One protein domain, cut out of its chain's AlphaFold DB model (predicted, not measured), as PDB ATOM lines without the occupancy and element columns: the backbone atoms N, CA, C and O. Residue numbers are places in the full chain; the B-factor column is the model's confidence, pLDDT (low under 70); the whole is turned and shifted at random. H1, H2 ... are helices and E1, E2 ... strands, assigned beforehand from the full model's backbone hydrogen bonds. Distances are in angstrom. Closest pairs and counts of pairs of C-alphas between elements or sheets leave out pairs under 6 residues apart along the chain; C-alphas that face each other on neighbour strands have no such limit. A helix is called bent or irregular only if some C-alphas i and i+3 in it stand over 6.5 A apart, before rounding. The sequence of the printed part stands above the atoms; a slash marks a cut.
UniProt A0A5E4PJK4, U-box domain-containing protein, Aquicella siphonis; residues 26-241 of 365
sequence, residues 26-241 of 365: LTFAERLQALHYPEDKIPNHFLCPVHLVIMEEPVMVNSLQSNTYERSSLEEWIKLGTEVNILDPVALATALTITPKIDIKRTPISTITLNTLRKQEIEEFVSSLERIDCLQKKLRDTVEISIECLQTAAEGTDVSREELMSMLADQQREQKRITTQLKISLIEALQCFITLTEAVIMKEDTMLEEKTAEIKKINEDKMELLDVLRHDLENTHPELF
ATOM      1  N   LEU A  26     216.383 149.312 199.529       94.31
ATOM      2  CA  LEU A  26     216.242 149.844 200.881       94.31
ATOM      3  C   LEU A  26     216.026 148.694 201.868       94.31
ATOM      4  O   LEU A  26     215.316 147.733 201.559       94.31
ATOM      5  N   THR A  27     216.627 148.807 203.046       95.44
ATOM      6  CA  THR A  27     216.414 147.868 204.155       95.44
ATOM      7  C   THR A  27     215.026 148.069 204.777       95.44
ATOM      8  O   THR A  27     214.391 149.108 204.574       95.44
ATOM      9  N   PHE A  28     214.517 147.102 205.545       96.00
ATOM     10  CA  PHE A  28     213.276 147.277 206.308       96.00
ATOM     11  C   PHE A  28     213.350 148.466 207.265       96.00
ATOM     12  O   PHE A  28     212.393 149.234 207.345       96.00
ATOM     13  N   ALA A  29     214.484 148.656 207.941       94.88
ATOM     14  CA  ALA A  29     214.685 149.811 208.814       94.88
ATOM     15  C   ALA A  29     214.580 151.144 208.046       94.88
ATOM     16  O   ALA A  29     213.846 152.039 208.459       94.88
ATOM     17  N   GLU A  30     215.246 151.257 206.889       95.81
ATOM     18  CA  GLU A  30     215.191 152.456 206.035       95.81
ATOM     19  C   GLU A  30     213.764 152.726 205.528       95.81
ATOM     20  O   GLU A  30     213.319 153.875 205.478       95.81
ATOM     21  N   ARG A  31     213.018 151.668 205.189       96.81
ATOM     22  CA  ARG A  31     211.615 151.763 204.757       96.81
ATOM     23  C   ARG A  31     210.703 152.249 205.882       96.81
ATOM     24  O   ARG A  31     209.929 153.179 205.675       96.81
ATOM     25  N   LEU A  32     210.815 151.680 207.084       95.81
ATOM     26  CA  LEU A  32     210.036 152.120 208.249       95.81
ATOM     27  C   LEU A  32     210.365 153.563 208.645       95.81
ATOM     28  O   LEU A  32     209.458 154.335 208.960       95.81
ATOM     29  N   GLN A  33     211.638 153.951 208.547       95.38
ATOM     30  CA  GLN A  33     212.067 155.326 208.773       95.38
ATOM     31  C   GLN A  33     211.438 156.294 207.762       95.38
ATOM     32  O   GLN A  33     210.966 157.359 208.156       95.38
ATOM     33  N   ALA A  34     211.366 155.928 206.477       95.19
ATOM     34  CA  ALA A  34     210.714 156.749 205.453       95.19
ATOM     35  C   ALA A  34     209.214 156.966 205.734       95.19
ATOM     36  O   ALA A  34     208.668 158.027 205.425       95.19
ATOM     37  N   LEU A  35     208.562 155.991 206.374       94.94
ATOM     38  CA  LEU A  35     207.173 156.083 206.829       94.94
ATOM     39  C   LEU A  35     207.006 156.834 208.155       94.94
ATOM     40  O   LEU A  35     205.876 157.015 208.605       94.94
ATOM     41  N   HIS A  36     208.102 157.256 208.794       95.44
ATOM     42  CA  HIS A  36     208.103 157.789 210.158       95.44
ATOM     43  C   HIS A  36     207.412 156.832 211.149       95.44
ATOM     44  O   HIS A  36     206.724 157.270 212.074       95.44
ATOM     45  N   TYR A  37     207.558 155.517 210.934       92.25
ATOM     46  CA  TYR A  37     206.968 154.518 211.816       92.25
ATOM     47  C   TYR A  37     207.833 154.366 213.082       92.25
ATOM     48  O   TYR A  37     209.030 154.104 212.961       92.25
ATOM     49  N   PRO A  38     207.260 154.534 214.285       90.88
ATOM     50  CA  PRO A  38     208.003 154.460 215.543       90.88
ATOM     51  C   PRO A  38     208.605 153.065 215.788       90.88
ATOM     52  O   PRO A  38     207.904 152.056 215.689       90.88
ATOM     53  N   GLU A  39     209.900 153.007 216.117       89.25
ATOM     54  CA  GLU A  39     210.640 151.752 216.336       89.25
ATOM     55  C   GLU A  39     210.128 150.964 217.551       89.25
ATOM     56  O   GLU A  39     210.092 149.734 217.529       89.25
ATOM     57  N   ASP A  40     209.664 151.667 218.587       88.06
ATOM     58  CA  ASP A  40     209.031 151.107 219.787       88.06
ATOM     59  C   ASP A  40     207.773 150.293 219.460       88.06
ATOM     60  O   ASP A  40     207.482 149.299 220.124       88.06
ATOM     61  N   LYS A  41     207.097 150.641 218.361       89.56
ATOM     62  CA  LYS A  41     205.855 150.010 217.905       89.56
ATOM     63  C   LYS A  41     206.059 148.849 216.933       89.56
ATOM     64  O   LYS A  41     205.089 148.361 216.341       89.56
ATOM     65  N   ILE A  42     207.303 148.437 216.698       91.31
ATOM     66  CA  ILE A  42     207.602 147.245 215.906       91.31
ATOM     67  C   ILE A  42     207.404 146.017 216.807       91.31
ATOM     68  O   ILE A  42     208.014 145.951 217.877       91.31
ATOM     69  N   PRO A  43     206.595 145.021 216.392       91.06
ATOM     70  CA  PRO A  43     206.439 143.789 217.156       91.06
ATOM     71  C   PRO A  43     207.775 143.113 217.469       91.06
ATOM     72  O   PRO A  43     208.616 142.949 216.581       91.06
ATOM     73  N   ASN A  44     207.958 142.659 218.711       89.19
ATOM     74  CA  ASN A  44     209.191 141.999 219.153       89.19
ATOM     75  C   ASN A  44     209.477 140.739 218.337       89.19
ATOM     76  O   ASN A  44     210.632 140.393 218.115       89.19
ATOM     77  N   HIS A  45     208.432 140.086 217.829       88.88
ATOM     78  CA  HIS A  45     208.555 138.954 216.914       88.88
ATOM     79  C   HIS A  45     209.367 139.250 215.636       88.88
ATOM     80  O   HIS A  45     209.869 138.321 214.993       88.88
ATOM     81  N   PHE A  46     209.485 140.522 215.249       92.19
ATOM     82  CA  PHE A  46     210.262 140.985 214.096       92.19
ATOM     83  C   PHE A  46     211.629 141.557 214.476       92.19
ATOM     84  O   PHE A  46     212.457 141.790 213.592       92.19
ATOM     85  N   LEU A  47     211.886 141.747 215.770       91.19
ATOM     86  CA  LEU A  47     213.137 142.280 216.287       91.19
ATOM     87  C   LEU A  47     214.113 141.153 216.631       91.19
ATOM     88  O   LEU A  47     213.735 140.086 217.113       91.19
ATOM     89  N   CYS A  48     215.399 141.404 216.415       90.19
ATOM     90  CA  CYS A  48     216.454 140.535 216.898       90.19
ATOM     91  C   CYS A  48     216.537 140.634 218.431       90.19
ATOM     92  O   CYS A  48     216.741 141.734 218.941       90.19
ATOM     93  N   PRO A  49     216.503 139.517 219.179       86.56
ATOM     94  CA  PRO A  49     216.578 139.545 220.642       86.56
ATOM     95  C   PRO A  49     217.872 140.138 221.220       86.56
ATOM     96  O   PRO A  49     217.901 140.504 222.388       86.56
ATOM     97  N   VAL A  50     218.952 140.203 220.430       84.94
ATOM     98  CA  VAL A  50     220.273 140.665 220.894       84.94
ATOM     99  C   VAL A  50     220.401 142.183 220.791       84.94
ATOM    100  O   VAL A  50     220.753 142.834 221.768       84.94
ATOM    101  N   HIS A  51     220.105 142.751 219.619       87.12
ATOM    102  CA  HIS A  51     220.280 144.188 219.359       87.12
ATOM    103  C   HIS A  51     218.965 144.969 219.307       87.12
ATOM    104  O   HIS A  51     218.998 146.186 219.168       87.12
ATOM    105  N   LEU A  52     217.819 144.288 219.404       89.69
ATOM    106  CA  LEU A  52     216.477 144.877 219.319       89.69
ATOM    107  C   LEU A  52     216.215 145.644 218.011       89.69
ATOM    108  O   LEU A  52     215.350 146.510 217.960       89.69
ATOM    109  N   VAL A  53     216.935 145.294 216.942       92.00
ATOM    110  CA  VAL A  53     216.755 145.841 215.587       92.00
ATOM    111  C   VAL A  53     215.866 144.932 214.747       92.00
ATOM    112  O   VAL A  53     215.870 143.714 214.945       92.00
ATOM    113  N   ILE A  54     215.131 145.498 213.789       94.81
ATOM    114  CA  ILE A  54     214.344 144.705 212.836       94.81
ATOM    115  C   ILE A  54     215.251 143.758 212.039       94.81
ATOM    116  O   ILE A  54     216.341 144.136 211.611       94.81
ATOM    117  N   MET A  55     214.821 142.507 211.882       93.44
ATOM    118  CA  MET A  55     215.624 141.478 211.218       93.44
ATOM    119  C   MET A  55     215.535 141.597 209.689       93.44
ATOM    120  O   MET A  55     214.487 141.351 209.094       93.44
ATOM    121  N   GLU A  56     216.658 141.895 209.040       93.69
ATOM    122  CA  GLU A  56     216.815 141.883 207.577       93.69
ATOM    123  C   GLU A  56     217.099 140.467 207.064       93.69
ATOM    124  O   GLU A  56     216.628 140.030 206.000       93.69
ATOM    125  N   GLU A  57     217.885 139.733 207.849       90.44
ATOM    126  CA  GLU A  57     218.299 138.365 207.600       90.44
ATOM    127  C   GLU A  57     218.029 137.502 208.836       90.44
ATOM    128  O   GLU A  57     218.963 137.121 209.549       90.44
ATOM    129  N   PRO A  58     216.754 137.158 209.098       90.25
ATOM    130  CA  PRO A  58     216.397 136.300 210.217       90.25
ATOM    131  C   PRO A  58     217.045 134.913 210.089       90.25
ATOM    132  O   PRO A  58     216.955 134.247 209.053       90.25
ATOM    133  N   VAL A  59     217.677 134.462 211.170       85.81
ATOM    134  CA  VAL A  59     218.341 133.170 211.328       85.81
ATOM    135  C   VAL A  59     217.937 132.556 212.659       85.81
ATOM    136  O   VAL A  59     218.188 133.112 213.723       85.81
ATOM    137  N   MET A  60     217.347 131.368 212.619       81.38
ATOM    138  CA  MET A  60     217.088 130.605 213.838       81.38
ATOM    139  C   MET A  60     218.314 129.814 214.295       81.38
ATOM    140  O   MET A  60     218.936 129.096 213.506       81.38
ATOM    141  N   VAL A  61     218.606 129.886 215.593       70.38
ATOM    142  CA  VAL A  61     219.673 129.120 216.243       70.38
ATOM    143  C   VAL A  61     219.025 127.986 217.024       70.38
ATOM    144  O   VAL A  61     218.435 128.211 218.073       70.38
ATOM    145  N   ASN A  62     219.148 126.767 216.494       63.50
ATOM    146  CA  ASN A  62     218.549 125.534 217.014       63.50
ATOM    147  C   ASN A  62     217.008 125.461 216.879       63.50
ATOM    148  O   ASN A  62     216.268 126.367 217.245       63.50
ATOM    149  N   SER A  63     216.497 124.337 216.367       56.53
ATOM    150  CA  SER A  63     215.059 124.138 216.118       56.53
ATOM    151  C   SER A  63     214.210 124.033 217.390       56.53
ATOM    152  O   SER A  63     212.989 124.038 217.298       56.53
ATOM    153  N   LEU A  64     214.839 123.897 218.562       47.59
ATOM    154  CA  LEU A  64     214.159 123.625 219.832       47.59
ATOM    155  C   LEU A  64     213.724 124.880 220.598       47.59
ATOM    156  O   LEU A  64     212.751 124.804 221.337       47.59
ATOM    157  N   GLN A  65     214.414 126.017 220.441       59.09
ATOM    158  CA  GLN A  65     214.132 127.234 221.222       59.09
ATOM    159  C   GLN A  65     213.379 128.316 220.435       59.09
ATOM    160  O   GLN A  65     213.057 129.352 220.997       59.09
ATOM    161  N   SER A  66     213.048 128.088 219.156       67.69
ATOM    162  CA  SER A  66     212.255 128.978 218.272       67.69
ATOM    163  C   SER A  66     212.741 130.433 218.107       67.69
ATOM    164  O   SER A  66     212.185 131.186 217.303       67.69
ATOM    165  N   ASN A  67     213.809 130.822 218.803       77.75
ATOM    166  CA  ASN A  67     214.361 132.163 218.753       77.75
ATOM    167  C   ASN A  67     215.000 132.419 217.389       77.75
ATOM    168  O   ASN A  67     215.810 131.634 216.884       77.75
ATOM    169  N   THR A  68     214.608 133.543 216.800       85.75
ATOM    170  CA  THR A  68     215.129 134.028 215.526       85.75
ATOM    171  C   THR A  68     215.991 135.249 215.796       85.75
ATOM    172  O   THR A  68     215.610 136.114 216.575       85.75
ATOM    173  N   TYR A  69     217.163 135.296 215.181       87.81
ATOM    174  CA  TYR A  69     218.157 136.344 215.361       87.81
ATOM    175  C   TYR A  69     218.452 137.005 214.024       87.81
ATOM    176  O   TYR A  69     218.339 136.375 212.981       87.81
ATOM    177  N   GLU A  70     218.902 138.248 214.046       91.25
ATOM    178  CA  GLU A  70     219.515 138.858 212.874       91.25
ATOM    179  C   GLU A  70     220.887 138.206 212.621       91.25
ATOM    180  O   GLU A  70     221.679 138.040 213.556       91.25
ATOM    181  N   ARG A  71     221.187 137.818 211.374       87.62
ATOM    182  CA  ARG A  71     222.447 137.130 211.033       87.62
ATOM    183  C   ARG A  71     223.667 137.915 211.499       87.62
ATOM    184  O   ARG A  71     224.531 137.355 212.168       87.62
ATOM    185  N   SER A  72     223.736 139.193 211.133       88.50
ATOM    186  CA  SER A  72     224.883 140.059 211.444       88.50
ATOM    187  C   SER A  72     225.116 140.164 212.954       88.50
ATOM    188  O   SER A  72     226.240 140.011 213.431       88.50
ATOM    189  N   SER A  73     224.020 140.300 213.702       87.31
ATOM    190  CA  SER A  73     223.998 140.340 215.163       87.31
ATOM    191  C   SER A  73     224.536 139.058 215.793       87.31
ATOM    192  O   SER A  73     225.356 139.096 216.708       87.31
ATOM    193  N   LEU A  74     224.085 137.908 215.289       83.00
ATOM    194  CA  LEU A  74     224.522 136.605 215.769       83.00
ATOM    195  C   LEU A  74     226.008 136.361 215.469       83.00
ATOM    196  O   LEU A  74     226.736 135.849 216.316       83.00
ATOM    197  N   GLU A  75     226.468 136.725 214.271       83.06
ATOM    198  CA  GLU A  75     227.870 136.574 213.876       83.06
ATOM    199  C   GLU A  75     228.808 137.430 214.729       83.06
ATOM    200  O   GLU A  75     229.881 136.966 215.113       83.06
ATOM    201  N   GLU A  76     228.421 138.670 215.028       84.12
ATOM    202  CA  GLU A  76     229.165 139.542 215.934       84.12
ATOM    203  C   GLU A  76     229.216 138.965 217.348       84.12
ATOM    204  O   GLU A  76     230.296 138.838 217.926       84.12
ATOM    205  N   TRP A  77     228.075 138.511 217.867       77.88
ATOM    206  CA  TRP A  77     227.993 137.903 219.190       77.88
ATOM    207  C   TRP A  77     228.866 136.643 219.326       77.88
ATOM    208  O   TRP A  77     229.564 136.477 220.326       77.88
ATOM    209  N   ILE A  78     228.907 135.792 218.292       74.75
ATOM    210  CA  ILE A  78     229.804 134.625 218.240       74.75
ATOM    211  C   ILE A  78     231.276 135.063 218.209       74.75
ATOM    212  O   ILE A  78     232.108 134.473 218.901       74.75
ATOM    213  N   LYS A  79     231.623 136.095 217.423       76.19
ATOM    214  CA  LYS A  79     233.006 136.605 217.312       76.19
ATOM    215  C   LYS A  79     233.529 137.176 218.623       76.19
ATOM    216  O   LYS A  79     234.715 137.025 218.906       76.19
ATOM    217  N   LEU A  80     232.666 137.818 219.406       76.12
ATOM    218  CA  LEU A  80     233.032 138.403 220.695       76.12
ATOM    219  C   LEU A  80     233.353 137.347 221.761       76.12
ATOM    220  O   LEU A  80     233.865 137.703 222.820       76.12
ATOM    221  N   GLY A  81     233.093 136.059 221.494       62.88
ATOM    222  CA  GLY A  81     233.383 134.979 222.436       62.88
ATOM    223  C   GLY A  81     232.650 135.156 223.764       62.88
ATOM    224  O   GLY A  81     233.094 134.637 224.785       62.88
ATOM    225  N   THR A  82     231.560 135.927 223.766       54.56
ATOM    226  CA  THR A  82     230.767 136.197 224.956       54.56
ATOM    227  C   THR A  82     230.173 134.882 225.445       54.56
ATOM    228  O   THR A  82     229.177 134.407 224.912       54.56
ATOM    229  N   GLU A  83     230.746 134.320 226.512       49.72
ATOM    230  CA  GLU A  83     230.201 133.197 227.298       49.72
ATOM    231  C   GLU A  83     228.886 133.571 228.024       49.72
ATOM    232  O   GLU A  83     228.478 132.927 228.993       49.72
ATOM    233  N   VAL A  84     228.218 134.650 227.597       44.06
ATOM    234  CA  VAL A  84     227.020 135.177 228.237       44.06
ATOM    235  C   VAL A  84     225.853 134.273 227.877       44.06
ATOM    236  O   VAL A  84     225.367 134.202 226.752       44.06
ATOM    237  N   ASN A  85     225.459 133.555 228.910       46.31
ATOM    238  CA  ASN A  85     224.426 132.554 229.017       46.31
ATOM    239  C   ASN A  85     223.041 133.136 228.669       46.31
ATOM    240  O   ASN A  85     222.299 133.526 229.564       46.31
ATOM    241  N   ILE A  86     222.706 133.248 227.378       48.47
ATOM    242  CA  ILE A  86     221.368 133.714 226.972       48.47
ATOM    243  C   ILE A  86     220.332 132.587 227.021       48.47
ATOM    244  O   ILE A  86     219.174 132.914 227.181       48.47
ATOM    245  N   LEU A  87     220.705 131.300 226.979       48.22
ATOM    246  CA  LEU A  87     219.851 130.143 227.314       48.22
ATOM    247  C   LEU A  87     220.696 128.860 227.185       48.22
ATOM    248  O   LEU A  87     220.934 128.383 226.080       48.22
ATOM    249  N   ASP A  88     221.143 128.326 228.322       45.78
ATOM    250  CA  ASP A  88     221.876 127.060 228.498       45.78
ATOM    251  C   ASP A  88     223.167 126.911 227.645       45.78
ATOM    252  O   ASP A  88     223.110 126.575 226.454       45.78
ATOM    253  N   PRO A  89     224.373 127.078 228.231       43.91
ATOM    254  CA  PRO A  89     225.644 126.996 227.504       43.91
ATOM    255  C   PRO A  89     225.831 125.639 226.816       43.91
ATOM    256  O   PRO A  89     226.531 125.539 225.809       43.91
ATOM    257  N   VAL A  90     225.170 124.595 227.327       44.19
ATOM    258  CA  VAL A  90     225.199 123.239 226.777       44.19
ATOM    259  C   VAL A  90     224.392 123.150 225.477       44.19
ATOM    260  O   VAL A  90     224.842 122.510 224.525       44.19
ATOM    261  N   ALA A  91     223.248 123.831 225.368       47.59
ATOM    262  CA  ALA A  91     222.429 123.842 224.152       47.59
ATOM    263  C   ALA A  91     223.091 124.652 223.030       47.59
ATOM    264  O   ALA A  91     223.074 124.233 221.868       47.59
ATOM    265  N   LEU A  92     223.732 125.770 223.384       45.00
ATOM    266  CA  LEU A  92     224.456 126.602 222.434       45.00
ATOM    267  C   LEU A  92     225.775 125.955 222.000       45.00
ATOM    268  O   LEU A  92     226.045 125.943 220.810       45.00
ATOM    269  N   ALA A  93     226.553 125.340 222.900       43.59
ATOM    270  CA  ALA A  93     227.773 124.608 222.539       43.59
ATOM    271  C   ALA A  93     227.485 123.370 221.668       43.59
ATOM    272  O   ALA A  93     228.268 123.049 220.777       43.59
ATOM    273  N   THR A  94     226.333 122.712 221.859       43.88
ATOM    274  CA  THR A  94     225.896 121.589 221.008       43.88
ATOM    275  C   THR A  94     225.351 122.079 219.656       43.88
ATOM    276  O   THR A  94     225.592 121.451 218.624       43.88
ATOM    277  N   ALA A  95     224.691 123.245 219.612       43.50
ATOM    278  CA  ALA A  95     224.321 123.917 218.361       43.50
ATOM    279  C   ALA A  95     225.541 124.514 217.623       43.50
ATOM    280  O   ALA A  95     225.557 124.534 216.396       43.50
ATOM    281  N   LEU A  96     226.574 124.930 218.367       41.59
ATOM    282  CA  LEU A  96     227.868 125.475 217.932       41.59
ATOM    283  C   LEU A  96     228.969 124.412 217.803       41.59
ATOM    284  O   LEU A  96     230.117 124.760 217.541       41.59
ATOM    285  N   THR A  97     228.616 123.122 217.720       41.19
ATOM    286  CA  THR A  97     229.412 122.164 216.918       41.19
ATOM    287  C   THR A  97     229.437 122.537 215.418       41.19
ATOM    288  O   THR A  97     229.791 121.741 214.553       41.19
ATOM    289  N   ILE A  98     229.096 123.785 215.092       42.06
ATOM    290  CA  ILE A  98     229.719 124.610 214.067       42.06
ATOM    291  C   ILE A  98     231.229 124.652 214.315       42.06
ATOM    292  O   ILE A  98     231.805 125.570 214.891       42.06
ATOM    293  N   THR A  99     231.892 123.625 213.795       31.17
ATOM    294  CA  THR A  99     233.279 123.739 213.347       31.17
ATOM    295  C   THR A  99     233.419 125.072 212.591       31.17
ATOM    296  O   THR A  99     232.546 125.372 211.771       31.17
ATOM    297  N   PRO A 100     234.493 125.863 212.791       32.94
ATOM    298  CA  PRO A 100     234.689 127.189 212.174       32.94
ATOM    299  C   PRO A 100     234.977 127.121 210.655       32.94
ATOM    300  O   PRO A 100     235.760 127.880 210.092       32.94
ATOM    301  N   LYS A 101     234.363 126.148 209.984       33.81
ATOM    302  CA  LYS A 101     234.446 125.834 208.566       33.81
ATOM    303  C   LYS A 101     233.168 125.147 208.062       33.81
ATOM    304  O   LYS A 101     233.224 124.415 207.075       33.81
ATOM    305  N   ILE A 102     232.023 125.335 208.726       36.47
ATOM    306  CA  ILE A 102     230.746 125.043 208.075       36.47
ATOM    307  C   ILE A 102     230.512 126.171 207.077       36.47
ATOM    308  O   ILE A 102     230.079 127.266 207.420       36.47
ATOM    309  N   ASP A 103     230.840 125.878 205.820       37.56
ATOM    310  CA  ASP A 103     230.195 126.492 204.670       37.56
ATOM    311  C   ASP A 103     228.699 126.639 205.002       37.56
ATOM    312  O   ASP A 103     227.980 125.639 205.094       37.56
ATOM    313  N   ILE A 104     228.208 127.875 205.133       43.47
ATOM    314  CA  ILE A 104     226.776 128.218 205.284       43.47
ATOM    315  C   ILE A 104     225.911 127.563 204.174       43.47
ATOM    316  O   ILE A 104     224.690 127.532 204.246       43.47
ATOM    317  N   LYS A 105     226.535 126.944 203.167       40.06
ATOM    318  CA  LYS A 105     225.929 126.116 202.118       40.06
ATOM    319  C   LYS A 105     225.288 124.801 202.597       40.06
ATOM    320  O   LYS A 105     224.665 124.135 201.773       40.06
ATOM    321  N   ARG A 106     225.438 124.382 203.861       39.78
ATOM    322  CA  ARG A 106     224.812 123.151 204.401       39.78
ATOM    323  C   ARG A 106     223.866 123.408 205.577       39.78
ATOM    324  O   ARG A 106     223.845 122.651 206.543       39.78
ATOM    325  N   THR A 107     223.065 124.464 205.502       46.19
ATOM    326  CA  THR A 107     221.933 124.651 206.417       46.19
ATOM    327  C   THR A 107     220.899 123.527 206.222       46.19
ATOM    328  O   THR A 107     220.567 123.200 205.079       46.19
ATOM    329  N   PRO A 108     220.356 122.928 207.298       53.09
ATOM    330  CA  PRO A 108     219.226 122.009 207.202       53.09
ATOM    331  C   PRO A 108     218.038 122.684 206.505       53.09
ATOM    332  O   PRO A 108     217.735 123.848 206.774       53.09
ATOM    333  N   ILE A 109     217.341 121.951 205.632       48.69
ATOM    334  CA  ILE A 109     216.210 122.465 204.833       48.69
ATOM    335  C   ILE A 109     215.138 123.119 205.727       48.69
ATOM    336  O   ILE A 109     214.593 124.157 205.367       48.69
ATOM    337  N   SER A 110     214.883 122.573 206.922       50.75
ATOM    338  CA  SER A 110     213.910 123.118 207.882       50.75
ATOM    339  C   SER A 110     214.268 124.519 208.396       50.75
ATOM    340  O   SER A 110     213.373 125.345 208.572       50.75
ATOM    341  N   THR A 111     215.556 124.824 208.583       55.59
ATOM    342  CA  THR A 111     216.033 126.150 209.009       55.59
ATOM    343  C   THR A 111     215.926 127.171 207.874       55.59
ATOM    344  O   THR A 111     215.545 128.314 208.108       55.59
ATOM    345  N   ILE A 112     216.189 126.758 206.625       58.28
ATOM    346  CA  ILE A 112     216.058 127.631 205.443       58.28
ATOM    347  C   ILE A 112     214.594 128.040 205.234       58.28
ATOM    348  O   ILE A 112     214.306 129.215 204.997       58.28
ATOM    349  N   THR A 113     213.663 127.091 205.363       61.31
ATOM    350  CA  THR A 113     212.228 127.351 205.184       61.31
ATOM    351  C   THR A 113     211.694 128.341 206.221       61.31
ATOM    352  O   THR A 113     210.993 129.278 205.855       61.31
ATOM    353  N   LEU A 114     212.059 128.193 207.498       66.31
ATOM    354  CA  LEU A 114     211.567 129.073 208.567       66.31
ATOM    355  C   LEU A 114     212.176 130.481 208.524       66.31
ATOM    356  O   LEU A 114     211.452 131.454 208.716       66.31
ATOM    357  N   ASN A 115     213.459 130.614 208.173       74.88
ATOM    358  CA  ASN A 115     214.080 131.926 207.953       74.88
ATOM    359  C   ASN A 115     213.396 132.683 206.799       74.88
ATOM    360  O   ASN A 115     213.150 133.884 206.886       74.88
ATOM    361  N   THR A 116     213.039 131.959 205.731       80.62
ATOM    362  CA  THR A 116     212.315 132.533 204.587       80.62
ATOM    363  C   THR A 116     210.911 132.985 204.991       80.62
ATOM    364  O   THR A 116     210.491 134.069 204.599       80.62
ATOM    365  N   LEU A 117     210.207 132.191 205.809       86.06
ATOM    366  CA  LEU A 117     208.888 132.554 206.331       86.06
ATOM    367  C   LEU A 117     208.954 133.803 207.210       86.06
ATOM    368  O   LEU A 117     208.186 134.728 206.981       86.06
ATOM    369  N   ARG A 118     209.902 133.880 208.154       86.75
ATOM    370  CA  ARG A 118     210.027 135.060 209.024       86.75
ATOM    371  C   ARG A 118     210.323 136.323 208.222       86.75
ATOM    372  O   ARG A 118     209.697 137.350 208.449       86.75
ATOM    373  N   LYS A 119     211.239 136.243 207.251       90.88
ATOM    374  CA  LYS A 119     211.534 137.369 206.357       90.88
ATOM    375  C   LYS A 119     210.306 137.785 205.544       90.88
ATOM    376  O   LYS A 119     210.086 138.974 205.345       90.88
ATOM    377  N   GLN A 120     209.504 136.822 205.094       91.50
ATOM    378  CA  GLN A 120     208.263 137.101 204.378       91.50
ATOM    379  C   GLN A 120     207.221 137.787 205.276       91.50
ATOM    380  O   GLN A 120     206.590 138.732 204.825       91.50
ATOM    381  N   GLU A 121     207.067 137.363 206.532       91.88
ATOM    382  CA  GLU A 121     206.157 138.016 207.487       91.88
ATOM    383  C   GLU A 121     206.563 139.479 207.743       91.88
ATOM    384  O   GLU A 121     205.707 140.362 207.746       91.88
ATOM    385  N   ILE A 122     207.867 139.746 207.886       93.19
ATOM    386  CA  ILE A 122     208.402 141.110 208.027       93.19
ATOM    387  C   ILE A 122     208.141 141.929 206.753       93.19
ATOM    388  O   ILE A 122     207.679 143.065 206.830       93.19
ATOM    389  N   GLU A 123     208.379 141.352 205.574       95.25
ATOM    390  CA  GLU A 123     208.102 142.008 204.292       95.25
ATOM    391  C   GLU A 123     206.617 142.352 204.127       95.25
ATOM    392  O   GLU A 123     206.286 143.456 203.694       95.25
ATOM    393  N   GLU A 124     205.717 141.436 204.489       94.19
ATOM    394  CA  GLU A 124     204.269 141.651 204.443       94.19
ATOM    395  C   GLU A 124     203.835 142.748 205.424       94.19
ATOM    396  O   GLU A 124     203.042 143.618 205.054       94.19
ATOM    397  N   PHE A 125     204.410 142.772 206.632       94.81
ATOM    398  CA  PHE A 125     204.198 143.841 207.607       94.81
ATOM    399  C   PHE A 125     204.604 145.210 207.048       94.81
ATOM    400  O   PHE A 125     203.762 146.108 206.958       94.81
ATOM    401  N   VAL A 126     205.857 145.370 206.609       95.69
ATOM    402  CA  VAL A 126     206.365 146.655 206.097       95.69
ATOM    403  C   VAL A 126     205.596 147.086 204.847       95.69
ATOM    404  O   VAL A 126     205.138 148.224 204.765       95.69
ATOM    405  N   SER A 127     205.346 146.165 203.912       95.12
ATOM    406  CA  SER A 127     204.581 146.452 202.690       95.12
ATOM    407  C   SER A 127     203.140 146.884 202.980       95.12
ATOM    408  O   SER A 127     202.577 147.713 202.260       95.12
ATOM    409  N   SER A 128     202.513 146.331 204.024       95.12
ATOM    410  CA  SER A 128     201.162 146.738 204.422       95.12
ATOM    411  C   SER A 128     201.132 148.177 204.948       95.12
ATOM    412  O   SER A 128     200.240 148.938 204.573       95.12
ATOM    413  N   LEU A 129     202.146 148.586 205.720       94.94
ATOM    414  CA  LEU A 129     202.304 149.963 206.193       94.94
ATOM    415  C   LEU A 129     202.536 150.938 205.033       94.94
ATOM    416  O   LEU A 129     201.842 151.951 204.949       94.94
ATOM    417  N   GLU A 130     203.433 150.607 204.100       96.06
ATOM    418  CA  GLU A 130     203.688 151.418 202.899       96.06
ATOM    419  C   GLU A 130     202.422 151.598 202.057       96.06
ATOM    420  O   GLU A 130     202.126 152.691 201.565       96.06
ATOM    421  N   ARG A 131     201.635 150.527 201.906       95.50
ATOM    422  CA  ARG A 131     200.366 150.577 201.181       95.50
ATOM    423  C   ARG A 131     199.351 151.473 201.886       95.50
ATOM    424  O   ARG A 131     198.678 152.246 201.204       95.50
ATOM    425  N   ILE A 132     199.231 151.377 203.212       95.56
ATOM    426  CA  ILE A 132     198.336 152.231 204.004       95.56
ATOM    427  C   ILE A 132     198.732 153.700 203.840       95.56
ATOM    428  O   ILE A 132     197.875 154.505 203.474       95.56
ATOM    429  N   ASP A 133     200.006 154.043 204.039       95.81
ATOM    430  CA  ASP A 133     200.486 155.425 203.923       95.81
ATOM    431  C   ASP A 133     200.260 155.991 202.512       95.81
ATOM    432  O   ASP A 133     199.659 157.056 202.344       95.81
ATOM    433  N   CYS A 134     200.620 155.227 201.477       95.44
ATOM    434  CA  CYS A 134     200.416 155.613 200.081       95.44
ATOM    435  C   CYS A 134     198.936 155.869 199.756       95.44
ATOM    436  O   CYS A 134     198.602 156.847 199.083       95.44
ATOM    437  N   LEU A 135     198.028 155.013 200.235       94.88
ATOM    438  CA  LEU A 135     196.589 155.177 200.013       94.88
ATOM    439  C   LEU A 135     196.022 156.368 200.788       94.88
ATOM    440  O   LEU A 135     195.226 157.120 200.230       94.88
ATOM    441  N   GLN A 136     196.452 156.577 202.034       94.69
ATOM    442  CA  GLN A 136     196.060 157.746 202.821       94.69
ATOM    443  C   GLN A 136     196.538 159.044 202.167       94.69
ATOM    444  O   GLN A 136     195.768 160.000 202.081       94.69
ATOM    445  N   LYS A 137     197.775 159.072 201.658       95.25
ATOM    446  CA  LYS A 137     198.312 160.209 200.908       95.25
ATOM    447  C   LYS A 137     197.490 160.482 199.653       95.25
ATOM    448  O   LYS A 137     196.960 161.574 199.511       95.25
ATOM    449  N   LYS A 138     197.267 159.469 198.809       93.81
ATOM    450  CA  LYS A 138     196.432 159.606 197.601       93.81
ATOM    451  C   LYS A 138     195.021 160.093 197.910       93.81
ATOM    452  O   LYS A 138     194.467 160.870 197.139       93.81
ATOM    453  N   LEU A 139     194.431 159.633 199.013       92.25
ATOM    454  CA  LEU A 139     193.107 160.069 199.439       92.25
ATOM    455  C   LEU A 139     193.109 161.557 199.819       92.25
ATOM    456  O   LEU A 139     192.219 162.276 199.374       92.25
ATOM    457  N   ARG A 140     194.113 162.025 200.575       92.19
ATOM    458  CA  ARG A 140     194.283 163.453 200.902       92.19
ATOM    459  C   ARG A 140     194.483 164.299 199.647       92.19
ATOM    460  O   ARG A 140     193.714 165.231 199.436       92.19
ATOM    461  N   ASP A 141     195.420 163.906 198.787       90.81
ATOM    462  CA  ASP A 141     195.741 164.627 197.549       90.81
ATOM    463  C   ASP A 141     194.504 164.723 196.633       90.81
ATOM    464  O   ASP A 141     194.223 165.765 196.047       90.81
ATOM    465  N   THR A 142     193.700 163.652 196.551       89.06
ATOM    466  CA  THR A 142     192.451 163.644 195.767       89.06
ATOM    467  C   THR A 142     191.419 164.625 196.327       89.06
ATOM    468  O   THR A 142     190.700 165.258 195.558       89.06
ATOM    469  N   VAL A 143     191.320 164.763 197.651       82.19
ATOM    470  CA  VAL A 143     190.403 165.723 198.283       82.19
ATOM    471  C   VAL A 143     190.876 167.161 198.055       82.19
ATOM    472  O   VAL A 143     190.057 168.017 197.729       82.19
ATOM    473  N   GLU A 144     192.180 167.416 198.169       83.31
ATOM    474  CA  GLU A 144     192.782 168.744 198.002       83.31
ATOM    475  C   GLU A 144     192.642 169.269 196.565       83.31
ATOM    476  O   GLU A 144     192.083 170.347 196.353       83.31
ATOM    477  N   ILE A 145     193.007 168.458 195.564       80.06
ATOM    478  CA  ILE A 145     192.885 168.810 194.135       80.06
ATOM    479  C   ILE A 145     191.445 169.182 193.773       80.06
ATOM    480  O   ILE A 145     191.185 170.067 192.953       80.06
ATOM    481  N   SER A 146     190.479 168.498 194.375       75.31
ATOM    482  CA  SER A 146     189.075 168.752 194.101       75.31
ATOM    483  C   SER A 146     188.576 170.068 194.677       75.31
ATOM    484  O   SER A 146     187.718 170.692 194.057       75.31
ATOM    485  N   ILE A 147     189.127 170.533 195.798       70.56
ATOM    486  CA  ILE A 147     188.821 171.864 196.332       70.56
ATOM    487  C   ILE A 147     189.353 172.943 195.374       70.56
ATOM    488  O   ILE A 147     188.615 173.868 195.030       70.56
ATOM    489  N   GLU A 148     190.577 172.787 194.865       75.62
ATOM    490  CA  GLU A 148     191.209 173.746 193.943       75.62
ATOM    491  C   GLU A 148     190.514 173.814 192.570       75.62
ATOM    492  O   GLU A 148     190.318 174.895 192.001       75.62
ATOM    493  N   CYS A 149     190.089 172.670 192.025       71.31
ATOM    494  CA  CYS A 149     189.372 172.631 190.748       71.31
ATOM    495  C   CYS A 149     188.013 173.345 190.821       71.31
ATOM    496  O   CYS A 149     187.625 174.033 189.876       71.31
ATOM    497  N   LEU A 150     187.291 173.204 191.940       64.31
ATOM    498  CA  LEU A 150     186.014 173.893 192.150       64.31
ATOM    499  C   LEU A 150     186.190 175.418 192.238       64.31
ATOM    500  O   LEU A 150     185.311 176.153 191.795       64.31
ATOM    501  N   GLN A 151     187.318 175.889 192.774       67.88
ATOM    502  CA  GLN A 151     187.627 177.318 192.885       67.88
ATOM    503  C   GLN A 151     188.008 177.932 191.530       67.88
ATOM    504  O   GLN A 151     187.505 178.991 191.167       67.88
ATOM    505  N   THR A 152     188.838 177.245 190.743       70.56
ATOM    506  CA  THR A 152     189.349 177.760 189.457       70.56
ATOM    507  C   THR A 152     188.325 177.725 188.321       70.56
ATOM    508  O   THR A 152     188.342 178.598 187.457       70.56
ATOM    509  N   ALA A 153     187.382 176.777 188.326       65.75
ATOM    510  CA  ALA A 153     186.305 176.726 187.330       65.75
ATOM    511  C   ALA A 153     185.334 177.924 187.416       65.75
ATOM    512  O   ALA A 153     184.619 178.206 186.454       65.75
ATOM    513  N   ALA A 154     185.313 178.640 188.545       60.78
ATOM    514  CA  ALA A 154     184.498 179.838 188.735       60.78
ATOM    515  C   ALA A 154     185.114 181.103 188.103       60.78
ATOM    516  O   ALA A 154     184.413 182.100 187.925       60.78
ATOM    517  N   GLU A 155     186.398 181.072 187.732       67.50
ATOM    518  CA  GLU A 155     187.147 182.242 187.275       67.50
ATOM    519  C   GLU A 155     187.448 182.169 185.765       67.50
ATOM    520  O   GLU A 155     188.421 181.569 185.314       67.50
ATOM    521  N   GLY A 156     186.617 182.839 184.957       64.88
ATOM    522  CA  GLY A 156     187.069 183.411 183.680       64.88
ATOM    523  C   GLY A 156     187.066 182.518 182.434       64.88
ATOM    524  O   GLY A 156     187.965 182.656 181.605       64.88
ATOM    525  N   THR A 157     186.068 181.653 182.237       63.44
ATOM    526  CA  THR A 157     185.915 180.927 180.960       63.44
ATOM    527  C   THR A 157     184.644 181.326 180.204       63.44
ATOM    528  O   THR A 157     183.568 181.389 180.787       63.44
ATOM    529  N   ASP A 158     184.766 181.550 178.888       75.81
ATOM    530  CA  ASP A 158     183.659 181.810 177.937       75.81
ATOM    531  C   ASP A 158     182.815 180.547 177.633       75.81
ATOM    532  O   ASP A 158     182.155 180.443 176.598       75.81
ATOM    533  N   VAL A 159     182.860 179.545 178.513       75.25
ATOM    534  CA  VAL A 159     182.098 178.299 178.384       75.25
ATOM    535  C   VAL A 159     180.651 178.579 178.772       75.25
ATOM    536  O   VAL A 159     180.384 179.303 179.736       75.25
ATOM    537  N   SER A 160     179.700 178.013 178.026       83.88
ATOM    538  CA  SER A 160     178.291 178.174 178.380       83.88
ATOM    539  C   SER A 160     178.036 177.621 179.783       83.88
ATOM    540  O   SER A 160     178.637 176.633 180.216       83.88
ATOM    541  N   ARG A 161     177.131 178.262 180.522       81.75
ATOM    542  CA  ARG A 161     176.806 177.849 181.889       81.75
ATOM    543  C   ARG A 161     176.361 176.385 181.940       81.75
ATOM    544  O   ARG A 161     176.723 175.681 182.879       81.75
ATOM    545  N   GLU A 162     175.598 175.920 180.950       85.88
ATOM    546  CA  GLU A 162     175.168 174.525 180.857       85.88
ATOM    547  C   GLU A 162     176.342 173.548 180.675       85.88
ATOM    548  O   GLU A 162     176.403 172.540 181.382       85.88
ATOM    549  N   GLU A 163     177.293 173.843 179.784       84.19
ATOM    550  CA  GLU A 163     178.484 173.004 179.574       84.19
ATOM    551  C   GLU A 163     179.369 172.964 180.822       84.19
ATOM    552  O   GLU A 163     179.818 171.889 181.221       84.19
ATOM    553  N   LEU A 164     179.550 174.108 181.492       80.56
ATOM    554  CA  LEU A 164     180.306 174.194 182.740       80.56
ATOM    555  C   LEU A 164     179.679 173.321 183.837       80.56
ATOM    556  O   LEU A 164     180.380 172.552 184.491       80.56
ATOM    557  N   MET A 165     178.354 173.390 184.009       82.75
ATOM    558  CA  MET A 165     177.639 172.562 184.988       82.75
ATOM    559  C   MET A 165     177.717 171.067 184.654       82.75
ATOM    560  O   MET A 165     177.840 170.248 185.565       82.75
ATOM    561  N   SER A 166     177.680 170.701 183.368       86.69
ATOM    562  CA  SER A 166     177.852 169.308 182.937       86.69
ATOM    563  C   SER A 166     179.260 168.793 183.244       86.69
ATOM    564  O   SER A 166     179.405 167.717 183.822       86.69
ATOM    565  N   MET A 167     180.296 169.569 182.910       82.69
ATOM    566  CA  MET A 167     181.688 169.212 183.199       82.69
ATOM    567  C   MET A 167     181.937 169.080 184.703       82.69
ATOM    568  O   MET A 167     182.597 168.139 185.139       82.69
ATOM    569  N   LEU A 168     181.359 169.983 185.500       84.06
ATOM    570  CA  LEU A 168     181.431 169.939 186.957       84.06
ATOM    571  C   LEU A 168     180.801 168.659 187.515       84.06
ATOM    572  O   LEU A 168     181.389 167.999 188.369       84.06
ATOM    573  N   ALA A 169     179.619 168.284 187.018       86.50
ATOM    574  CA  ALA A 169     178.921 167.079 187.452       86.50
ATOM    575  C   ALA A 169     179.698 165.799 187.099       86.50
ATOM    576  O   ALA A 169     179.787 164.884 187.920       86.50
ATOM    577  N   ASP A 170     180.291 165.735 185.904       86.38
ATOM    578  CA  ASP A 170     181.122 164.599 185.496       86.38
ATOM    579  C   ASP A 170     182.420 164.522 186.311       86.38
ATOM    580  O   ASP A 170     182.803 163.436 186.753       86.38
ATOM    581  N   GLN A 171     183.051 165.662 186.604       84.62
ATOM    582  CA  GLN A 171     184.224 165.722 187.476       84.62
ATOM    583  C   GLN A 171     183.896 165.269 188.903       84.62
ATOM    584  O   GLN A 171     184.630 164.463 189.474       84.62
ATOM    585  N   GLN A 172     182.775 165.724 189.468       86.50
ATOM    586  CA  GLN A 172     182.305 165.281 190.783       86.50
ATOM    587  C   GLN A 172     182.015 163.776 190.802       86.50
ATOM    588  O   GLN A 172     182.354 163.089 191.767       86.50
ATOM    589  N   ARG A 173     181.422 163.233 189.729       88.81
ATOM    590  CA  ARG A 173     181.161 161.793 189.606       88.81
ATOM    591  C   ARG A 173     182.459 160.991 189.574       88.81
ATOM    592  O   ARG A 173     182.562 159.982 190.273       88.81
ATOM    593  N   GLU A 174     183.442 161.432 188.795       88.06
ATOM    594  CA  GLU A 174     184.734 160.753 188.693       88.06
ATOM    595  C   GLU A 174     185.530 160.846 189.997       88.06
ATOM    596  O   GLU A 174     186.062 159.843 190.473       88.06
ATOM    597  N   GLN A 175     185.531 162.009 190.647       88.00
ATOM    598  CA  GLN A 175     186.136 162.175 191.965       88.00
ATOM    599  C   GLN A 175     185.489 161.243 192.994       88.00
ATOM    600  O   GLN A 175     186.204 160.576 193.749       88.00
ATOM    601  N   LYS A 176     184.149 161.160 193.016       89.69
ATOM    602  CA  LYS A 176     183.427 160.229 193.893       89.69
ATOM    603  C   LYS A 176     183.886 158.797 193.625       89.69
ATOM    604  O   LYS A 176     184.254 158.095 194.559       89.69
ATOM    605  N   ARG A 177     183.965 158.388 192.354       92.00
ATOM    606  CA  ARG A 177     184.431 157.052 191.946       92.00
ATOM    607  C   ARG A 177     185.849 156.747 192.443       92.00
ATOM    608  O   ARG A 177     186.072 155.680 193.013       92.00
ATOM    609  N   ILE A 178     186.795 157.666 192.245       90.62
ATOM    610  CA  ILE A 178     188.198 157.500 192.663       90.62
ATOM    611  C   ILE A 178     188.303 157.429 194.187       90.62
ATOM    612  O   ILE A 178     188.940 156.521 194.718       90.62
ATOM    613  N   THR A 179     187.637 158.345 194.892       92.25
ATOM    614  CA  THR A 179     187.626 158.397 196.360       92.25
ATOM    615  C   THR A 179     187.090 157.094 196.947       92.25
ATOM    616  O   THR A 179     187.698 156.520 197.848       92.25
ATOM    617  N   THR A 180     185.993 156.578 196.396       92.12
ATOM    618  CA  THR A 180     185.394 155.303 196.808       92.12
ATOM    619  C   THR A 180     186.339 154.132 196.570       92.12
ATOM    620  O   THR A 180     186.536 153.316 197.468       92.12
ATOM    621  N   GLN A 181     187.000 154.079 195.412       94.19
ATOM    622  CA  GLN A 181     187.983 153.034 195.127       94.19
ATOM    623  C   GLN A 181     189.171 153.071 196.101       94.19
ATOM    624  O   GLN A 181     189.604 152.023 196.578       94.19
ATOM    625  N   LEU A 182     189.686 154.264 196.419       93.38
ATOM    626  CA  LEU A 182     190.776 154.431 197.383       93.38
ATOM    627  C   LEU A 182     190.359 153.994 198.791       93.38
ATOM    628  O   LEU A 182     191.125 153.292 199.448       93.38
ATOM    629  N   LYS A 183     189.144 154.347 199.232       93.19
ATOM    630  CA  LYS A 183     188.594 153.921 200.530       93.19
ATOM    631  C   LYS A 183     188.473 152.400 200.621       93.19
ATOM    632  O   LYS A 183     188.923 151.826 201.608       93.19
ATOM    633  N   ILE A 184     187.960 151.741 199.580       92.81
ATOM    634  CA  ILE A 184     187.884 150.271 199.517       92.81
ATOM    635  C   ILE A 184     189.283 149.654 199.636       92.81
ATOM    636  O   ILE A 184     189.516 148.804 200.493       92.81
ATOM    637  N   SER A 185     190.246 150.120 198.835       93.12
ATOM    638  CA  SER A 185     191.617 149.598 198.881       93.12
ATOM    639  C   SER A 185     192.329 149.871 200.211       93.12
ATOM    640  O   SER A 185     193.202 149.091 200.599       93.12
ATOM    641  N   LEU A 186     191.982 150.962 200.904       94.25
ATOM    642  CA  LEU A 186     192.508 151.289 202.230       94.25
ATOM    643  C   LEU A 186     191.921 150.366 203.301       94.25
ATOM    644  O   LEU A 186     192.674 149.882 204.141       94.25
ATOM    645  N   ILE A 187     190.624 150.057 203.233       92.62
ATOM    646  CA  ILE A 187     189.989 149.065 204.113       92.62
ATOM    647  C   ILE A 187     190.684 147.707 203.969       92.62
ATOM    648  O   ILE A 187     191.075 147.125 204.976       92.62
ATOM    649  N   GLU A 188     190.909 147.232 202.742       92.06
ATOM    650  CA  GLU A 188     191.615 145.965 202.498       92.06
ATOM    651  C   GLU A 188     193.029 145.959 203.108       92.06
ATOM    652  O   GLU A 188     193.454 144.969 203.707       92.06
ATOM    653  N   ALA A 189     193.763 147.067 202.970       92.31
ATOM    654  CA  ALA A 189     195.115 147.193 203.510       92.31
ATOM    655  C   ALA A 189     195.124 147.216 205.049       92.31
ATOM    656  O   ALA A 189     195.948 146.537 205.659       92.31
ATOM    657  N   LEU A 190     194.185 147.941 205.669       91.62
ATOM    658  CA  LEU A 190     194.010 147.981 207.123       91.62
ATOM    659  C   LEU A 190     193.660 146.599 207.679       91.62
ATOM    660  O   LEU A 190     194.283 146.158 208.641       91.62
ATOM    661  N   GLN A 191     192.730 145.882 207.042       93.56
ATOM    662  CA  GLN A 191     192.369 144.517 207.441       93.56
ATOM    663  C   GLN A 191     193.573 143.576 207.404       93.56
ATOM    664  O   GLN A 191     193.787 142.824 208.349       93.56
ATOM    665  N   CYS A 192     194.370 143.640 206.334       89.81
ATOM    666  CA  CYS A 192     195.584 142.840 206.205       89.81
ATOM    667  C   CYS A 192     196.568 143.122 207.353       89.81
ATOM    668  O   CYS A 192     197.033 142.190 208.007       89.81
ATOM    669  N   PHE A 193     196.825 144.403 207.639       93.19
ATOM    670  CA  PHE A 193     197.704 144.824 208.732       93.19
ATOM    671  C   PHE A 193     197.213 144.325 210.098       93.19
ATOM    672  O   PHE A 193     197.992 143.759 210.864       93.19
ATOM    673  N   ILE A 194     195.920 144.490 210.394       91.94
ATOM    674  CA  ILE A 194     195.315 144.066 211.666       91.94
ATOM    675  C   ILE A 194     195.417 142.547 211.828       91.94
ATOM    676  O   ILE A 194     195.909 142.071 212.843       91.94
ATOM    677  N   THR A 195     195.044 141.770 210.807       91.69
ATOM    678  CA  THR A 195     195.143 140.304 210.878       91.69
ATOM    679  C   THR A 195     196.588 139.837 211.077       91.69
ATOM    680  O   THR A 195     196.842 138.907 211.842       91.69
ATOM    681  N   LEU A 196     197.550 140.479 210.407       90.75
ATOM    682  CA  LEU A 196     198.963 140.128 210.524       90.75
ATOM    683  C   LEU A 196     199.508 140.437 211.926       90.75
ATOM    684  O   LEU A 196     200.181 139.602 212.525       90.75
ATOM    685  N   THR A 197     199.188 141.605 212.477       90.81
ATOM    686  CA  THR A 197     199.630 142.011 213.819       90.81
ATOM    687  C   THR A 197     198.940 141.220 214.929       90.81
ATOM    688  O   THR A 197     199.603 140.834 215.885       90.81
ATOM    689  N   GLU A 198     197.657 140.876 214.794       90.94
ATOM    690  CA  GLU A 198     196.968 139.959 215.712       90.94
ATOM    691  C   GLU A 198     197.626 138.577 215.730       90.94
ATOM    692  O   GLU A 198     197.888 138.026 216.800       90.94
ATOM    693  N   ALA A 199     197.959 138.028 214.557       89.25
ATOM    694  CA  ALA A 199     198.666 136.755 214.465       89.25
ATOM    695  C   ALA A 199     200.049 136.810 215.131       89.25
ATOM    696  O   ALA A 199     200.501 135.808 215.685       89.25
ATOM    697  N   VAL A 200     200.719 137.965 215.093       86.31
ATOM    698  CA  VAL A 200     201.995 138.190 215.782       86.31
ATOM    699  C   VAL A 200     201.806 138.300 217.293       86.31
ATOM    700  O   VAL A 200     202.524 137.626 218.024       86.31
ATOM    701  N   ILE A 201     200.811 139.058 217.763       85.81
ATOM    702  CA  ILE A 201     200.474 139.176 219.192       85.81
ATOM    703  C   ILE A 201     200.216 137.793 219.801       85.81
ATOM    704  O   ILE A 201     200.687 137.504 220.894       85.81
ATOM    705  N   MET A 202     199.520 136.907 219.083       85.75
ATOM    706  CA  MET A 202     199.245 135.541 219.552       85.75
ATOM    707  C   MET A 202     200.501 134.657 219.650       85.75
ATOM    708  O   MET A 202     200.454 133.614 220.300       85.75
ATOM    709  N   LYS A 203     201.603 135.035 218.988       82.56
ATOM    710  CA  LYS A 203     202.894 134.331 219.031       82.56
ATOM    711  C   LYS A 203     203.863 134.918 220.063       82.56
ATOM    712  O   LYS A 203     204.896 134.298 220.304       82.56
ATOM    713  N   GLU A 204     203.604 136.110 220.600       75.75
ATOM    714  CA  GLU A 204     204.480 136.732 221.595       75.75
ATOM    715  C   GLU A 204     204.217 136.154 222.988       75.75
ATOM    716  O   GLU A 204     203.076 136.058 223.442       75.75
ATOM    717  N   ASP A 205     205.292 135.760 223.676       66.62
ATOM    718  CA  ASP A 205     205.207 135.313 225.061       66.62
ATOM    719  C   ASP A 205     204.800 136.476 225.973       66.62
ATOM    720  O   ASP A 205     205.325 137.586 225.886       66.62
ATOM    721  N   THR A 206     203.905 136.174 226.915       59.12
ATOM    722  CA  THR A 206     203.276 137.095 227.888       59.12
ATOM    723  C   THR A 206     204.225 137.964 228.731       59.12
ATOM    724  O   THR A 206     203.761 138.818 229.472       59.12
ATOM    725  N   MET A 207     205.544 137.789 228.637       54.47
ATOM    726  CA  MET A 207     206.541 138.506 229.447       54.47
ATOM    727  C   MET A 207     206.772 139.968 229.015       54.47
ATOM    728  O   MET A 207     207.437 140.705 229.736       54.47
ATOM    729  N   LEU A 208     206.230 140.409 227.873       68.94
ATOM    730  CA  LEU A 208     206.303 141.799 227.389       68.94
ATOM    731  C   LEU A 208     204.914 142.450 227.283       68.94
ATOM    732  O   LEU A 208     204.557 143.023 226.255       68.94
ATOM    733  N   GLU A 209     204.138 142.386 228.372       77.62
ATOM    734  CA  GLU A 209     202.767 142.919 228.436       77.62
ATOM    735  C   GLU A 209     202.657 144.377 227.964       77.62
ATOM    736  O   GLU A 209     201.700 144.718 227.271       77.62
ATOM    737  N   GLU A 210     203.645 145.222 228.283       82.00
ATOM    738  CA  GLU A 210     203.659 146.641 227.909       82.00
ATOM    739  C   GLU A 210     203.719 146.841 226.387       82.00
ATOM    740  O   GLU A 210     202.838 147.478 225.811       82.00
ATOM    741  N   LYS A 211     204.682 146.212 225.704       79.19
ATOM    742  CA  LYS A 211     204.785 146.306 224.238       79.19
ATOM    743  C   LYS A 211     203.597 145.663 223.534       79.19
ATOM    744  O   LYS A 211     203.087 146.198 222.551       79.19
ATOM    745  N   THR A 212     203.108 144.534 224.042       83.69
ATOM    746  CA  THR A 212     201.896 143.918 223.498       83.69
ATOM    747  C   THR A 212     200.682 144.843 223.659       83.69
ATOM    748  O   THR A 212     199.835 144.891 222.767       83.69
ATOM    749  N   ALA A 213     200.587 145.608 224.753       87.31
ATOM    750  CA  ALA A 213     199.537 146.608 224.943       87.31
ATOM    751  C   ALA A 213     199.657 147.775 223.948       87.31
ATOM    752  O   ALA A 213     198.645 148.217 223.407       87.31
ATOM    753  N   GLU A 214     200.872 148.231 223.638       88.00
ATOM    754  CA  GLU A 214     201.091 149.265 222.620       88.00
ATOM    755  C   GLU A 214     200.665 148.806 221.223       88.00
ATOM    756  O   GLU A 214     199.957 149.537 220.528       88.00
ATOM    757  N   ILE A 215     201.019 147.583 220.817       86.44
ATOM    758  CA  ILE A 215     200.604 147.032 219.515       86.44
ATOM    759  C   ILE A 215     199.081 146.868 219.467       86.44
ATOM    760  O   ILE A 215     198.456 147.209 218.463       86.44
ATOM    761  N   LYS A 216     198.457 146.411 220.562       89.62
ATOM    762  CA  LYS A 216     196.990 146.350 220.670       89.62
ATOM    763  C   LYS A 216     196.353 147.721 220.483       89.62
ATOM    764  O   LYS A 216     195.412 147.831 219.708       89.62
ATOM    765  N   LYS A 217     196.910 148.762 221.102       92.75
ATOM    766  CA  LYS A 217     196.434 150.136 220.928       92.75
ATOM    767  C   LYS A 217     196.532 150.602 219.470       92.75
ATOM    768  O   LYS A 217     195.599 151.205 218.961       92.75
ATOM    769  N   ILE A 218     197.620 150.280 218.763       90.00
ATOM    770  CA  ILE A 218     197.723 150.574 217.320       90.00
ATOM    771  C   ILE A 218     196.619 149.855 216.549       90.00
ATOM    772  O   ILE A 218     196.006 150.448 215.665       90.00
ATOM    773  N   ASN A 219     196.364 148.584 216.862       90.06
ATOM    774  CA  ASN A 219     195.305 147.825 216.207       90.06
ATOM    775  C   ASN A 219     193.927 148.422 216.483       90.06
ATOM    776  O   ASN A 219     193.130 148.509 215.556       90.06
ATOM    777  N   GLU A 220     193.670 148.892 217.703       93.25
ATOM    778  CA  GLU A 220     192.453 149.626 218.061       93.25
ATOM    779  C   GLU A 220     192.315 150.915 217.236       93.25
ATOM    780  O   GLU A 220     191.296 151.091 216.571       93.25
ATOM    781  N   ASP A 221     193.360 151.749 217.158       92.50
ATOM    782  CA  ASP A 221     193.359 152.979 216.347       92.50
ATOM    783  C   ASP A 221     193.100 152.677 214.850       92.50
ATOM    784  O   ASP A 221     192.393 153.403 214.142       92.50
ATOM    785  N   LYS A 222     193.683 151.588 214.325       91.06
ATOM    786  CA  LYS A 222     193.490 151.156 212.927       91.06
ATOM    787  C   LYS A 222     192.102 150.559 212.691       91.06
ATOM    788  O   LYS A 222     191.559 150.746 211.601       91.06
ATOM    789  N   MET A 223     191.537 149.872 213.681       92.38
ATOM    790  CA  MET A 223     190.169 149.359 213.654       92.38
ATOM    791  C   MET A 223     189.151 150.498 213.674       92.38
ATOM    792  O   MET A 223     188.231 150.488 212.861       92.38
ATOM    793  N   GLU A 224     189.360 151.525 214.500       94.69
ATOM    794  CA  GLU A 224     188.511 152.720 214.517       94.69
ATOM    795  C   GLU A 224     188.504 153.412 213.146       94.69
ATOM    796  O   GLU A 224     187.443 153.698 212.588       94.69
ATOM    797  N   LEU A 225     189.681 153.606 212.537       92.44
ATOM    798  CA  LEU A 225     189.774 154.160 211.183       92.44
ATOM    799  C   LEU A 225     189.031 153.295 210.152       92.44
ATOM    800  O   LEU A 225     188.370 153.820 209.253       92.44
ATOM    801  N   LEU A 226     189.150 151.973 210.256       90.62
ATOM    802  CA  LEU A 226     188.460 151.033 209.380       90.62
ATOM    803  C   LEU A 226     186.936 151.147 209.523       90.62
ATOM    804  O   LEU A 226     186.237 151.143 208.506       90.62
ATOM    805  N   ASP A 227     186.426 151.300 210.742       93.00
ATOM    806  CA  ASP A 227     184.996 151.473 211.005       93.00
ATOM    807  C   ASP A 227     184.480 152.814 210.475       93.00
ATOM    808  O   ASP A 227     183.440 152.850 209.813       93.00
ATOM    809  N   VAL A 228     185.245 153.899 210.647       94.62
ATOM    810  CA  VAL A 228     184.933 155.211 210.053       94.62
ATOM    811  C   VAL A 228     184.831 155.112 208.529       94.62
ATOM    812  O   VAL A 228     183.869 155.603 207.937       94.62
ATOM    813  N   LEU A 229     185.791 154.448 207.875       91.69
ATOM    814  CA  LEU A 229     185.796 154.282 206.418       91.69
ATOM    815  C   LEU A 229     184.627 153.427 205.923       91.69
ATOM    816  O   LEU A 229     184.043 153.729 204.882       91.69
ATOM    817  N   ARG A 230     184.276 152.363 206.652       92.00
ATOM    818  CA  ARG A 230     183.119 151.523 206.324       92.00
ATOM    819  C   ARG A 230     181.816 152.289 206.463       92.00
ATOM    820  O   ARG A 230     181.009 152.243 205.542       92.00
ATOM    821  N   HIS A 231     181.640 153.009 207.566       94.19
ATOM    822  CA  HIS A 231     180.442 153.803 207.809       94.19
ATOM    823  C   HIS A 231     180.260 154.892 206.743       94.19
ATOM    824  O   HIS A 231     179.171 155.081 206.205       94.19
ATOM    825  N   ASP A 232     181.341 155.579 206.378       92.44
ATOM    826  CA  ASP A 232     181.317 156.572 205.308       92.44
ATOM    827  C   ASP A 232     180.983 155.953 203.935       92.44
ATOM    828  O   ASP A 232     180.164 156.502 203.191       92.44
ATOM    829  N   LEU A 233     181.532 154.778 203.606       91.81
ATOM    830  CA  LEU A 233     181.162 154.053 202.386       91.81
ATOM    831  C   LEU A 233     179.701 153.592 202.399       91.81
ATOM    832  O   LEU A 233     179.032 153.694 201.375       91.81
ATOM    833  N   GLU A 234     179.193 153.115 203.530       92.56
ATOM    834  CA  GLU A 234     177.801 152.678 203.670       92.56
ATOM    835  C   GLU A 234     176.825 153.840 203.448       92.56
ATOM    836  O   GLU A 234     175.843 153.702 202.717       92.56
ATOM    837  N   ASN A 235     177.143 155.019 203.987       92.31
ATOM    838  CA  ASN A 235     176.338 156.226 203.810       92.31
ATOM    839  C   ASN A 235     176.415 156.801 202.385       92.31
ATOM    840  O   ASN A 235     175.431 157.336 201.872       92.31
ATOM    841  N   THR A 236     177.582 156.734 201.739       89.19
ATOM    842  CA  THR A 236     177.797 157.343 200.410       89.19
ATOM    843  C   THR A 236     177.440 156.421 199.245       89.19
ATOM    844  O   THR A 236     177.136 156.922 198.150       89.19
ATOM    845  N   HIS A 237     177.485 155.109 199.483       89.81
ATOM    846  CA  HIS A 237     177.305 154.031 198.515       89.81
ATOM    847  C   HIS A 237     176.544 152.832 199.119       89.81
ATOM    848  O   HIS A 237     177.071 151.712 199.163       89.81
ATOM    849  N   PRO A 238     175.286 153.018 199.561       87.50
ATOM    850  CA  PRO A 238     174.491 151.944 200.159       87.50
ATOM    851  C   PRO A 238     174.293 150.754 199.206       87.50
ATOM    852  O   PRO A 238     174.076 149.628 199.652       87.50
ATOM    853  N   GLU A 239     174.385 150.962 197.891       87.81
ATOM    854  CA  GLU A 239     174.325 149.910 196.874       87.81
ATOM    855  C   GLU A 239     175.456 148.877 196.981       87.81
ATOM    856  O   GLU A 239     175.271 147.736 196.559       87.81
ATOM    857  N   LEU A 240     176.604 149.247 197.561       83.44
ATOM    858  CA  LEU A 240     177.720 148.322 197.776       83.44
ATOM    859  C   LEU A 240     177.445 147.338 198.924       83.44
ATOM    860  O   LEU A 240     178.037 146.261 198.953       83.44
ATOM    861  N   PHE A 241     176.529 147.681 199.835       81.56
ATOM    862  CA  PHE A 241     176.215 146.903 201.039       81.56
ATOM    863  C   PHE A 241     174.847 146.210 200.959       81.56
ATOM    864  O   PHE A 241     174.652 145.147 201.542       81.56
TER     865      PHE A 241
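Overview. This is residues 26 to 241 of the 365 residues of the protein "U-box domain-containing protein" of Aquicella siphonis (UniProt A0A5E4PJK4). The model is a long rod in which the long helices H4 and H5 form a helical hairpin and a third helix, H6, folds back along H5. Near the first residues of H4 a small, loose head holds the strand hairpin E1 and E2 with the short helices H2 and H3; H1 packs on H4 farther along. The printed part has 216 residues with six named helices and two named strands, in the order H1 E1 E2 H2 H3 H4 H5 H6; the sheet is antiparallel and the class mostly helix. It is only just loose, close to extended, with a radius of gyration of the C-alphas of 25.0 A and spans of 86 by 32 by 28 A.

Arrangement. E1, residues 58 to 60, and E2, residues 68 to 70, form an antiparallel hairpin, with N 59 and O 69 within hydrogen-bond range at 2.7 A. The closest C-alphas of E1 and H4, residues 109 to 152, are those of Pro 58 and Asn 115, 5.4 A apart. H1, residues 28 to 34, touches H4's residues 123 to 126 alone, closest at the C-alphas of Leu 32 and Val 126, 6.9 A. H5, residues 161 to 201, touches H4 at a shallow tilt of 24 degrees, opposite ways, closest at the C-alphas of Ser 128 and Phe 193, 5.8 A. H6, residues 206 to 236, touches H5 likewise at 24 degrees, opposite ways, closest at the C-alphas of Ile 187 and Leu 226, 5.8 A. H4 and H6 are apart. H2, residues 71 to 79, and H3, residues 89 to 95, touch no helix. Every O i to N i+4 pair is within hydrogen-bond range in H1 to H5, and 25 of 27 in H6.

Along the chain. H4 runs 63.4 A from C-alpha 109 at (216.210, 122.465, 204.833), H5 58.7 A, and H6 42.6 A to C-alpha 236 at (177.797, 157.343, 200.410). H6 is irregular, with C-alphas 207 and 210 8.8 A apart, and has a kink of 44 degrees near residue 213.

Size, cuts and confidence. The C-alphas farthest apart, of Val 90 and Ser 160, are 87.0 A apart. The printed part has no cut; the links H1 to E1 and H3 to H4 are long. Residues 81 to 114 are among those with pLDDT under 70.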